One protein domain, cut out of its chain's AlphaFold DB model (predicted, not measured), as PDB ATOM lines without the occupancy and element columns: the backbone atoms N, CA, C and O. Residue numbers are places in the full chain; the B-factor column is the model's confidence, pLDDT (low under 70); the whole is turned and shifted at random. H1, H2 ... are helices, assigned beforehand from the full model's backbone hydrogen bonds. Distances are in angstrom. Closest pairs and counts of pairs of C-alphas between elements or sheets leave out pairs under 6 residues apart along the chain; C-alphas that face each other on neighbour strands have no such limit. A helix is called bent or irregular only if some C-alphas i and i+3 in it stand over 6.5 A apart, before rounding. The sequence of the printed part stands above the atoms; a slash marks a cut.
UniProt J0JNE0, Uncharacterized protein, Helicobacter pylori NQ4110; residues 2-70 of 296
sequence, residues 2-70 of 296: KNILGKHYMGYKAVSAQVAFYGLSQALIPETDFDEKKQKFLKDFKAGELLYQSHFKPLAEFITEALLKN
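Overview. This is residues 2 to 70 of the 296 residues of an uncharacterized protein of Helicobacter pylori NQ4110 (UniProt J0JNE0). What does the model look like? Two short helices side by side, H2 and H4, make a small core, with H3 crosswise near them at one end of a long shape. H5 and the drawn-out residues 9 to 16 both run from the core toward the other end, where residues 3 to 9, mostly H1, stick out, as do residues 63 to 70. What is it made of? The printed 69 residues have five named helices, in the order H1 to H5, and no named strand: all helix. It is loose, with a radius of gyration of the C-alphas of 15.7 A, and spans 49 by 27 by 20 A.

Arrangement. What does the first helix touch? H1, residues 2 to 8, touches no helix. Which helices touch? H2, residues 17 to 24, touches H4, residues 47 to 53, at a shallow tilt of 31 degrees, opposite ways; their closest C-alphas, of Gly 23 and Ala 47, are 4.4 A apart. What is near them? H3, residues 33 to 44, is close to H2 but not clearly touching, with the closest C-alphas, of Tyr 22 and Lys 38, 5.3 A apart. H5, residues 56 to 67, is close to H4 but not clearly touching, with the closest C-alphas, of Leu 51 and Lys 57, 6.0 A apart. Are the O i to N i+4 pairs within hydrogen-bond range? Every one is in H2 and H4, 7 of 8 in H3 and in H5, and 1 of 3 in H1, which has 2 of 4 O i to N i+3 pairs within range.

Along the chain. Where does H1 begin? C-alpha 2 is at (374.595, 289.367, 373.481); H1 is irregular, with C-alphas 4 and 7 9.4 A apart. How long are the longer helices? H3 measures 17.9 A and H5 14.9 A, ending at C-alpha 67 (382.888, 286.309, 390.122).

Size, cuts and confidence. How large is it? The two farthest C-alphas, of Lys 7 and Glu 31, are 48.9 A apart. Are there cuts or long links? The printed part has no cut and no long link. Where is confidence low? Residues 67 to 70 are under 70.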
ATOM      1  N   LYS A   2     373.470 288.541 373.974       86.31
ATOM      2  CA  LYS A   2     374.595 289.367 373.481       86.31
ATOM      3  C   LYS A   2     374.163 290.597 372.663       86.31
ATOM      4  O   LYS A   2     374.626 291.694 372.938       86.31
ATOM      5  N   ASN A   3     373.206 290.434 371.748       86.06
ATOM      6  CA  ASN A   3     372.689 291.539 370.925       86.06
ATOM      7  C   ASN A   3     371.908 292.599 371.723       86.06
ATOM      8  O   ASN A   3     371.800 293.729 371.273       86.06
ATOM      9  N   ILE A   4     371.374 292.241 372.896       88.62
ATOM     10  CA  ILE A   4     370.597 293.148 373.756       88.62
ATOM     11  C   ILE A   4     371.536 293.916 374.696       88.62
ATOM     12  O   ILE A   4     371.370 295.108 374.912       88.62
ATOM     13  N   LEU A   5     372.544 293.232 375.247       75.81
ATOM     14  CA  LEU A   5     373.450 293.789 376.258       75.81
ATOM     15  C   LEU A   5     374.706 294.457 375.665       75.81
ATOM     16  O   LEU A   5     375.393 295.202 376.366       75.81
ATOM     17  N   GLY A   6     375.023 294.215 374.389       90.12
ATOM     18  CA  GLY A   6     376.116 294.873 373.669       90.12
ATOM     19  C   GLY A   6     377.457 294.779 374.404       90.12
ATOM     20  O   GLY A   6     377.893 293.692 374.782       90.12
ATOM     21  N   LYS A   7     378.093 295.935 374.648       81.00
ATOM     22  CA  LYS A   7     379.384 296.041 375.358       81.00
ATOM     23  C   LYS A   7     379.347 295.571 376.816       81.00
ATOM     24  O   LYS A   7     380.399 295.355 377.403       81.00
ATOM     25  N   HIS A   8     378.158 295.437 377.403       73.31
ATOM     26  CA  HIS A   8     377.976 294.971 378.778       73.31
ATOM     27  C   HIS A   8     377.834 293.443 378.864       73.31
ATOM     28  O   HIS A   8     377.755 292.891 379.960       73.31
ATOM     29  N   TYR A   9     377.798 292.737 377.728       83.50
ATOM     30  CA  TYR A   9     377.768 291.280 377.707       83.50
ATOM     31  C   TYR A   9     379.161 290.688 377.955       83.50
ATOM     32  O   TYR A   9     380.038 290.778 377.099       83.50
ATOM     33  N   MET A  10     379.331 290.007 379.090       79.50
ATOM     34  CA  MET A  10     380.616 289.422 379.508       79.50
ATOM     35  C   MET A  10     380.714 287.901 379.285       79.50
ATOM     36  O   MET A  10     381.623 287.256 379.802       79.50
ATOM     37  N   GLY A  11     379.794 287.316 378.510       86.25
ATOM     38  CA  GLY A  11     379.784 285.885 378.178       86.25
ATOM     39  C   GLY A  11     378.649 285.095 378.834       86.25
ATOM     40  O   GLY A  11     377.690 285.662 379.355       86.25
ATOM     41  N   TYR A  12     378.739 283.765 378.762       86.00
ATOM     42  CA  TYR A  12     377.803 282.839 379.403       86.00
ATOM     43  C   TYR A  12     378.524 281.593 379.922       86.00
ATOM     44  O   TYR A  12     379.602 281.237 379.443       86.00
ATOM     45  N   LYS A  13     377.906 280.929 380.901       86.19
ATOM     46  CA  LYS A  13     378.268 279.587 381.356       86.19
ATOM     47  C   LYS A  13     377.062 278.686 381.132       86.19
ATOM     48  O   LYS A  13     375.958 279.039 381.536       86.19
ATOM     49  N   ALA A  14     377.264 277.572 380.440       89.94
ATOM     50  CA  ALA A  14     376.226 276.574 380.222       89.94
ATOM     51  C   ALA A  14     376.369 275.472 381.270       89.94
ATOM     52  O   ALA A  14     377.477 274.997 381.510       89.94
ATOM     53  N   VAL A  15     375.255 275.087 381.887       91.62
ATOM     54  CA  VAL A  15     375.198 274.021 382.890       91.62
ATOM     55  C   VAL A  15     373.961 273.180 382.638       91.62
ATOM     56  O   VAL A  15     372.885 273.713 382.360       91.62
ATOM     57  N   SER A  16     374.109 271.864 382.760       91.56
ATOM     58  CA  SER A  16     372.971 270.948 382.741       91.56
ATOM     59  C   SER A  16     372.427 270.781 384.156       91.56
ATOM     60  O   SER A  16     372.932 269.978 384.942       91.56
ATOM     61  N   ALA A  17     371.397 271.559 384.490       87.25
ATOM     62  CA  ALA A  17     370.811 271.575 385.831       87.25
ATOM     63  C   ALA A  17     370.278 270.197 386.257       87.25
ATOM     64  O   ALA A  17     370.464 269.786 387.398       87.25
ATOM     65  N   GLN A  18     369.669 269.458 385.329       87.75
ATOM     66  CA  GLN A  18     369.101 268.140 385.608       87.75
ATOM     67  C   GLN A  18     370.184 267.090 385.905       87.75
ATOM     68  O   GLN A  18     370.054 266.318 386.851       87.75
ATOM     69  N   VAL A  19     371.287 267.094 385.149       88.12
ATOM     70  CA  VAL A  19     372.410 266.166 385.375       88.12
ATOM     71  C   VAL A  19     373.151 266.517 386.670       88.12
ATOM     72  O   VAL A  19     373.505 265.625 387.441       88.12
ATOM     73  N   ALA A  20     373.315 267.812 386.964       87.94
ATOM     74  CA  ALA A  20     373.863 268.271 388.237       87.94
ATOM     75  C   ALA A  20     372.980 267.846 389.425       87.94
ATOM     76  O   ALA A  20     373.487 267.340 390.423       87.94
ATOM     77  N   PHE A  21     371.657 267.981 389.301       90.00
ATOM     78  CA  PHE A  21     370.687 267.553 390.311       90.00
ATOM     79  C   PHE A  21     370.795 266.051 390.623       90.00
ATOM     80  O   PHE A  21     370.828 265.660 391.793       90.00
ATOM     81  N   TYR A  22     370.929 265.202 389.601       89.50
ATOM     82  CA  TYR A  22     371.137 263.766 389.809       89.50
ATOM     83  C   TYR A  22     372.467 263.452 390.504       89.50
ATOM     84  O   TYR A  22     372.494 262.575 391.365       89.50
ATOM     85  N   GLY A  23     373.532 264.201 390.209       86.81
ATOM     86  CA  GLY A  23     374.819 264.079 390.901       86.81
ATOM     87  C   GLY A  23     374.826 264.593 392.350       86.81
ATOM     88  O   GLY A  23     375.622 264.106 393.149       86.81
ATOM     89  N   LEU A  24     373.965 265.560 392.700       86.38
ATOM     90  CA  LEU A  24     373.893 266.170 394.043       86.38
ATOM     91  C   LEU A  24     372.884 265.503 394.982       86.38
ATOM     92  O   LEU A  24     373.078 265.515 396.197       86.38
ATOM     93  N   SER A  25     371.779 264.989 394.443       85.44
ATOM     94  CA  SER A  25     370.697 264.433 395.258       85.44
ATOM     95  C   SER A  25     371.203 263.265 396.111       85.44
ATOM     96  O   SER A  25     371.785 262.312 395.594       85.44
ATOM     97  N   GLN A  26     370.982 263.315 397.423       79.38
ATOM     98  CA  GLN A  26     371.408 262.246 398.336       79.38
ATOM     99  C   GLN A  26     370.317 261.189 398.518       79.38
ATOM    100  O   GLN A  26     370.609 260.000 398.506       79.38
ATOM    101  N   ALA A  27     369.056 261.619 398.581       79.62
ATOM    102  CA  ALA A  27     367.892 260.747 398.655       79.62
ATOM    103  C   ALA A  27     366.822 261.244 397.679       79.62
ATOM    104  O   ALA A  27     366.512 262.436 397.642       79.62
ATOM    105  N   LEU A  28     366.287 260.328 396.878       84.94
ATOM    106  CA  LEU A  28     365.095 260.535 396.060       84.94
ATOM    107  C   LEU A  28     364.044 259.524 396.508       84.94
ATOM    108  O   LEU A  28     364.386 258.476 397.056       84.94
ATOM    109  N   ILE A  29     362.772 259.854 396.300       85.88
ATOM    110  CA  ILE A  29     361.679 258.925 396.581       85.88
ATOM    111  C   ILE A  29     361.815 257.748 395.596       85.88
ATOM    112  O   ILE A  29     361.849 258.013 394.386       85.88
ATOM    113  N   PRO A  30     361.926 256.494 396.081       82.19
ATOM    114  CA  PRO A  30     362.045 255.322 395.218       82.19
ATOM    115  C   PRO A  30     360.874 255.212 394.243       82.19
ATOM    116  O   PRO A  30     359.782 255.697 394.536       82.19
ATOM    117  N   GLU A  31     361.109 254.576 393.095       82.81
ATOM    118  CA  GLU A  31     360.076 254.307 392.073       82.81
ATOM    119  C   GLU A  31     359.459 255.573 391.450       82.81
ATOM    120  O   GLU A  31     358.418 255.532 390.797       82.81
ATOM    121  N   THR A  32     360.113 256.725 391.615       89.06
ATOM    122  CA  THR A  32     359.755 257.944 390.885       89.06
ATOM    123  C   THR A  32     360.564 258.076 389.604       89.06
ATOM    124  O   THR A  32     361.721 257.666 389.529       89.06
ATOM    125  N   ASP A  33     360.003 258.792 388.629       85.56
ATOM    126  CA  ASP A  33     360.683 259.204 387.398       85.56
ATOM    127  C   ASP A  33     362.088 259.785 387.631       85.56
ATOM    128  O   ASP A  33     362.988 259.619 386.806       85.56
ATOM    129  N   PHE A  34     362.283 260.515 388.733       85.81
ATOM    130  CA  PHE A  34     363.571 261.112 389.079       85.81
ATOM    131  C   PHE A  34     364.565 260.082 389.608       85.81
ATOM    132  O   PHE A  34     365.737 260.160 389.233       85.81
ATOM    133  N   ASP A  35     364.117 259.138 390.438       87.06
ATOM    134  CA  ASP A  35     364.949 258.034 390.917       87.06
ATOM    135  C   ASP A  35     365.350 257.128 389.748       87.06
ATOM    136  O   ASP A  35     366.539 256.938 389.503       87.06
ATOM    137  N   GLU A  36     364.403 256.712 388.906       88.00
ATOM    138  CA  GLU A  36     364.695 255.889 387.728       88.00
ATOM    139  C   GLU A  36     365.698 256.546 386.772       88.00
ATOM    140  O   GLU A  36     366.654 255.912 386.312       88.00
ATOM    141  N   LYS A  37     365.498 257.833 386.454       89.25
ATOM    142  CA  LYS A  37     366.397 258.579 385.561       89.25
ATOM    143  C   LYS A  37     367.772 258.747 386.196       89.25
ATOM    144  O   LYS A  37     368.768 258.554 385.502       89.25
ATOM    145  N   LYS A  38     367.854 259.024 387.501       87.81
ATOM    146  CA  LYS A  38     369.129 259.072 388.227       87.81
ATOM    147  C   LYS A  38     369.855 257.730 388.169       87.81
ATOM    148  O   LYS A  38     371.035 257.714 387.827       87.81
ATOM    149  N   GLN A  39     369.168 256.621 388.443       88.75
ATOM    150  CA  GLN A  39     369.770 255.288 388.380       88.75
ATOM    151  C   GLN A  39     370.287 254.970 386.974       88.75
ATOM    152  O   GLN A  39     371.359 254.389 386.842       88.75
ATOM    153  N   LYS A  40     369.590 255.398 385.910       90.50
ATOM    154  CA  LYS A  40     370.082 255.253 384.526       90.50
ATOM    155  C   LYS A  40     371.412 255.976 384.305       90.50
ATOM    156  O   LYS A  40     372.322 255.371 383.755       90.50
ATOM    157  N   PHE A  41     371.558 257.216 384.770       88.94
ATOM    158  CA  PHE A  41     372.830 257.945 384.667       88.94
ATOM    159  C   PHE A  41     373.940 257.335 385.534       88.94
ATOM    160  O   PHE A  41     375.097 257.321 385.120       88.94
ATOM    161  N   LEU A  42     373.596 256.808 386.714       88.38
ATOM    162  CA  LEU A  42     374.564 256.215 387.638       88.38
ATOM    163  C   LEU A  42     375.087 254.834 387.212       88.38
ATOM    164  O   LEU A  42     376.086 254.378 387.764       88.38
ATOM    165  N   LYS A  43     374.447 254.179 386.234       90.69
ATOM    166  CA  LYS A  43     374.966 252.939 385.628       90.69
ATOM    167  C   LYS A  43     376.266 253.175 384.864       90.69
ATOM    168  O   LYS A  43     377.166 252.346 384.952       90.69
ATOM    169  N   ASP A  44     376.356 254.306 384.171       89.56
ATOM    170  CA  ASP A  44     377.466 254.607 383.262       89.56
ATOM    171  C   ASP A  44     378.445 255.643 383.839       89.56
ATOM    172  O   ASP A  44     379.595 255.710 383.408       89.56
ATOM    173  N   PHE A  45     378.017 256.437 384.830       88.94
ATOM    174  CA  PHE A  45     378.815 257.521 385.406       88.94
ATOM    175  C   PHE A  45     378.708 257.578 386.926       88.94
ATOM    176  O   PHE A  45     377.630 257.466 387.507       88.94
ATOM    177  N   LYS A  46     379.815 257.872 387.606       91.81
ATOM    178  CA  LYS A  46     379.781 258.147 389.052       91.81
ATOM    179  C   LYS A  46     379.144 259.512 389.321       91.81
ATOM    180  O   LYS A  46     379.292 260.448 388.538       91.81
ATOM    181  N   ALA A  47     378.532 259.691 390.493       85.62
ATOM    182  CA  ALA A  47     377.921 260.969 390.885       85.62
ATOM    183  C   ALA A  47     378.884 262.170 390.743       85.62
ATOM    184  O   ALA A  47     378.510 263.222 390.232       85.62
ATOM    185  N   GLY A  48     380.158 261.996 391.110       83.56
ATOM    186  CA  GLY A  48     381.183 263.032 390.951       83.56
ATOM    187  C   GLY A  48     381.526 263.379 389.495       83.56
ATOM    188  O   GLY A  48     381.922 264.520 389.237       83.56
ATOM    189  N   GLU A  49     381.359 262.434 388.566       88.81
ATOM    190  CA  GLU A  49     381.546 262.618 387.120       88.81
ATOM    191  C   GLU A  49     380.340 263.339 386.513       88.81
ATOM    192  O   GLU A  49     380.532 264.265 385.727       88.81
ATOM    193  N   LEU A  50     379.117 263.029 386.963       90.06
ATOM    194  CA  LEU A  50     377.908 263.776 386.584       90.06
ATOM    195  C   LEU A  50     378.028 265.266 386.945       90.06
ATOM    196  O   LEU A  50     377.658 266.135 386.155       90.06
ATOM    197  N   LEU A  51     378.610 265.595 388.103       86.62
ATOM    198  CA  LEU A  51     378.861 266.987 388.515       86.62
ATOM    199  C   LEU A  51     379.933 267.696 387.677       86.62
ATOM    200  O   LEU A  51     379.924 268.924 387.570       86.62
ATOM    201  N   TYR A  52     380.862 266.945 387.090       87.88
ATOM    202  CA  TYR A  52     381.872 267.504 386.198       87.88
ATOM    203  C   TYR A  52     381.319 267.686 384.778       87.88
ATOM    204  O   TYR A  52     381.406 268.782 384.227       87.88
ATOM    205  N   GLN A  53     380.670 266.659 384.221       87.75
ATOM    206  CA  GLN A  53     380.081 266.683 382.877       87.75
ATOM    207  C   GLN A  53     378.895 267.645 382.755       87.75
ATOM    208  O   GLN A  53     378.678 268.235 381.703       87.75
ATOM    209  N   SER A  54     378.149 267.867 383.840       90.50
ATOM    210  CA  SER A  54     377.122 268.917 383.885       90.50
ATOM    211  C   SER A  54     377.696 270.336 383.898       90.50
ATOM    212  O   SER A  54     376.920 271.288 383.842       90.50
ATOM    213  N   HIS A  55     379.024 270.488 383.985       91.44
ATOM    214  CA  HIS A  55     379.736 271.744 384.222       91.44
ATOM    215  C   HIS A  55     379.374 272.434 385.547       91.44
ATOM    216  O   HIS A  55     379.656 273.620 385.729       91.44
ATOM    217  N   PHE A  56     378.810 271.696 386.507       89.12
ATOM    218  CA  PHE A  56     378.448 272.242 387.810       89.12
ATOM    219  C   PHE A  56     379.678 272.625 388.643       89.12
ATOM    220  O   PHE A  56     379.734 273.733 389.170       89.12
ATOM    221  N   LYS A  57     380.698 271.756 388.710       85.25
ATOM    222  CA  LYS A  57     381.963 272.068 389.408       85.25
ATOM    223  C   LYS A  57     382.686 273.289 388.801       85.25
ATOM    224  O   LYS A  57     382.930 274.234 389.548       85.25
ATOM    225  N   PRO A  58     382.908 273.357 387.471       87.12
ATOM    226  CA  PRO A  58     383.435 274.563 386.828       87.12
ATOM    227  C   PRO A  58     382.605 275.832 387.068       87.12
ATOM    228  O   PRO A  58     383.161 276.927 387.141       87.12
ATOM    229  N   LEU A  59     381.273 275.723 387.173       86.88
ATOM    230  CA  LEU A  59     380.422 276.866 387.514       86.88
ATOM    231  C   LEU A  59     380.655 277.323 388.959       86.88
ATOM    232  O   LEU A  59     380.769 278.525 389.190       86.88
ATOM    233  N   ALA A  60     380.729 276.394 389.914       83.44
ATOM    234  CA  ALA A  60     380.979 276.712 391.317       83.44
ATOM    235  C   ALA A  60     382.330 277.423 391.497       83.44
ATOM    236  O   ALA A  60     382.371 278.486 392.113       83.44
ATOM    237  N   GLU A  61     383.390 276.903 390.875       84.50
ATOM    238  CA  GLU A  61     384.724 277.524 390.848       84.50
ATOM    239  C   GLU A  61     384.699 278.900 390.171       84.50
ATOM    240  O   GLU A  61     385.262 279.866 390.681       84.50
ATOM    241  N   PHE A  62     383.988 279.048 389.050       84.69
ATOM    242  CA  PHE A  62     383.831 280.350 388.402       84.69
ATOM    243  C   PHE A  62     383.133 281.371 389.314       84.69
ATOM    244  O   PHE A  62     383.547 282.531 389.370       84.69
ATOM    245  N   ILE A  63     382.093 280.956 390.044       79.38
ATOM    246  CA  ILE A  63     381.386 281.819 390.993       79.38
ATOM    247  C   ILE A  63     382.329 282.254 392.119       79.38
ATOM    248  O   ILE A  63     382.449 283.452 392.371       79.38
ATOM    249  N   THR A  64     383.024 281.323 392.768       77.06
ATOM    250  CA  THR A  64     383.872 281.623 393.931       77.06
ATOM    251  C   THR A  64     385.161 282.351 393.554       77.06
ATOM    252  O   THR A  64     385.531 283.327 394.207       77.06
ATOM    253  N   GLU A  65     385.830 281.939 392.479       78.12
ATOM    254  CA  GLU A  65     387.188 282.386 392.158       78.12
ATOM    255  C   GLU A  65     387.269 283.489 391.101       78.12
ATOM    256  O   GLU A  65     388.265 284.211 391.065       78.12
ATOM    257  N   ALA A  66     386.252 283.659 390.252       73.38
ATOM    258  CA  ALA A  66     386.263 284.683 389.200       73.38
ATOM    259  C   ALA A  66     385.199 285.772 389.408       73.38
ATOM    260  O   ALA A  66     385.454 286.949 389.135       73.38
ATOM    261  N   LEU A  67     384.015 285.397 389.898       69.62
ATOM    262  CA  LEU A  67     382.888 286.309 390.122       69.62
ATOM    263  C   LEU A  67     382.961 286.986 391.498       69.62
ATOM    264  O   LEU A  67     382.876 288.212 391.580       69.62
ATOM    265  N   LEU A  68     383.149 286.205 392.565       64.31
ATOM    266  CA  LEU A  68     383.180 286.697 393.946       64.31
ATOM    267  C   LEU A  68     384.567 287.182 394.385       64.31
ATOM    268  O   LEU A  68     384.659 288.067 395.243       64.31
ATOM    269  N   LYS A  69     385.644 286.674 393.771       60.19
ATOM    270  CA  LYS A  69     387.012 287.149 394.017       60.19
ATOM    271  C   LYS A  69     387.131 288.620 393.612       60.19
ATOM    272  O   LYS A  69     386.814 289.007 392.485       60.19
ATOM    273  N   ASN A  70     387.589 289.449 394.548       56.81
ATOM    274  CA  ASN A  70     387.715 290.907 394.419       56.81
ATOM    275  C   ASN A  70     386.385 291.680 394.309       56.81
ATOM    276  O   ASN A  70     386.404 292.844 393.918       56.81
TER     277      ASN A  70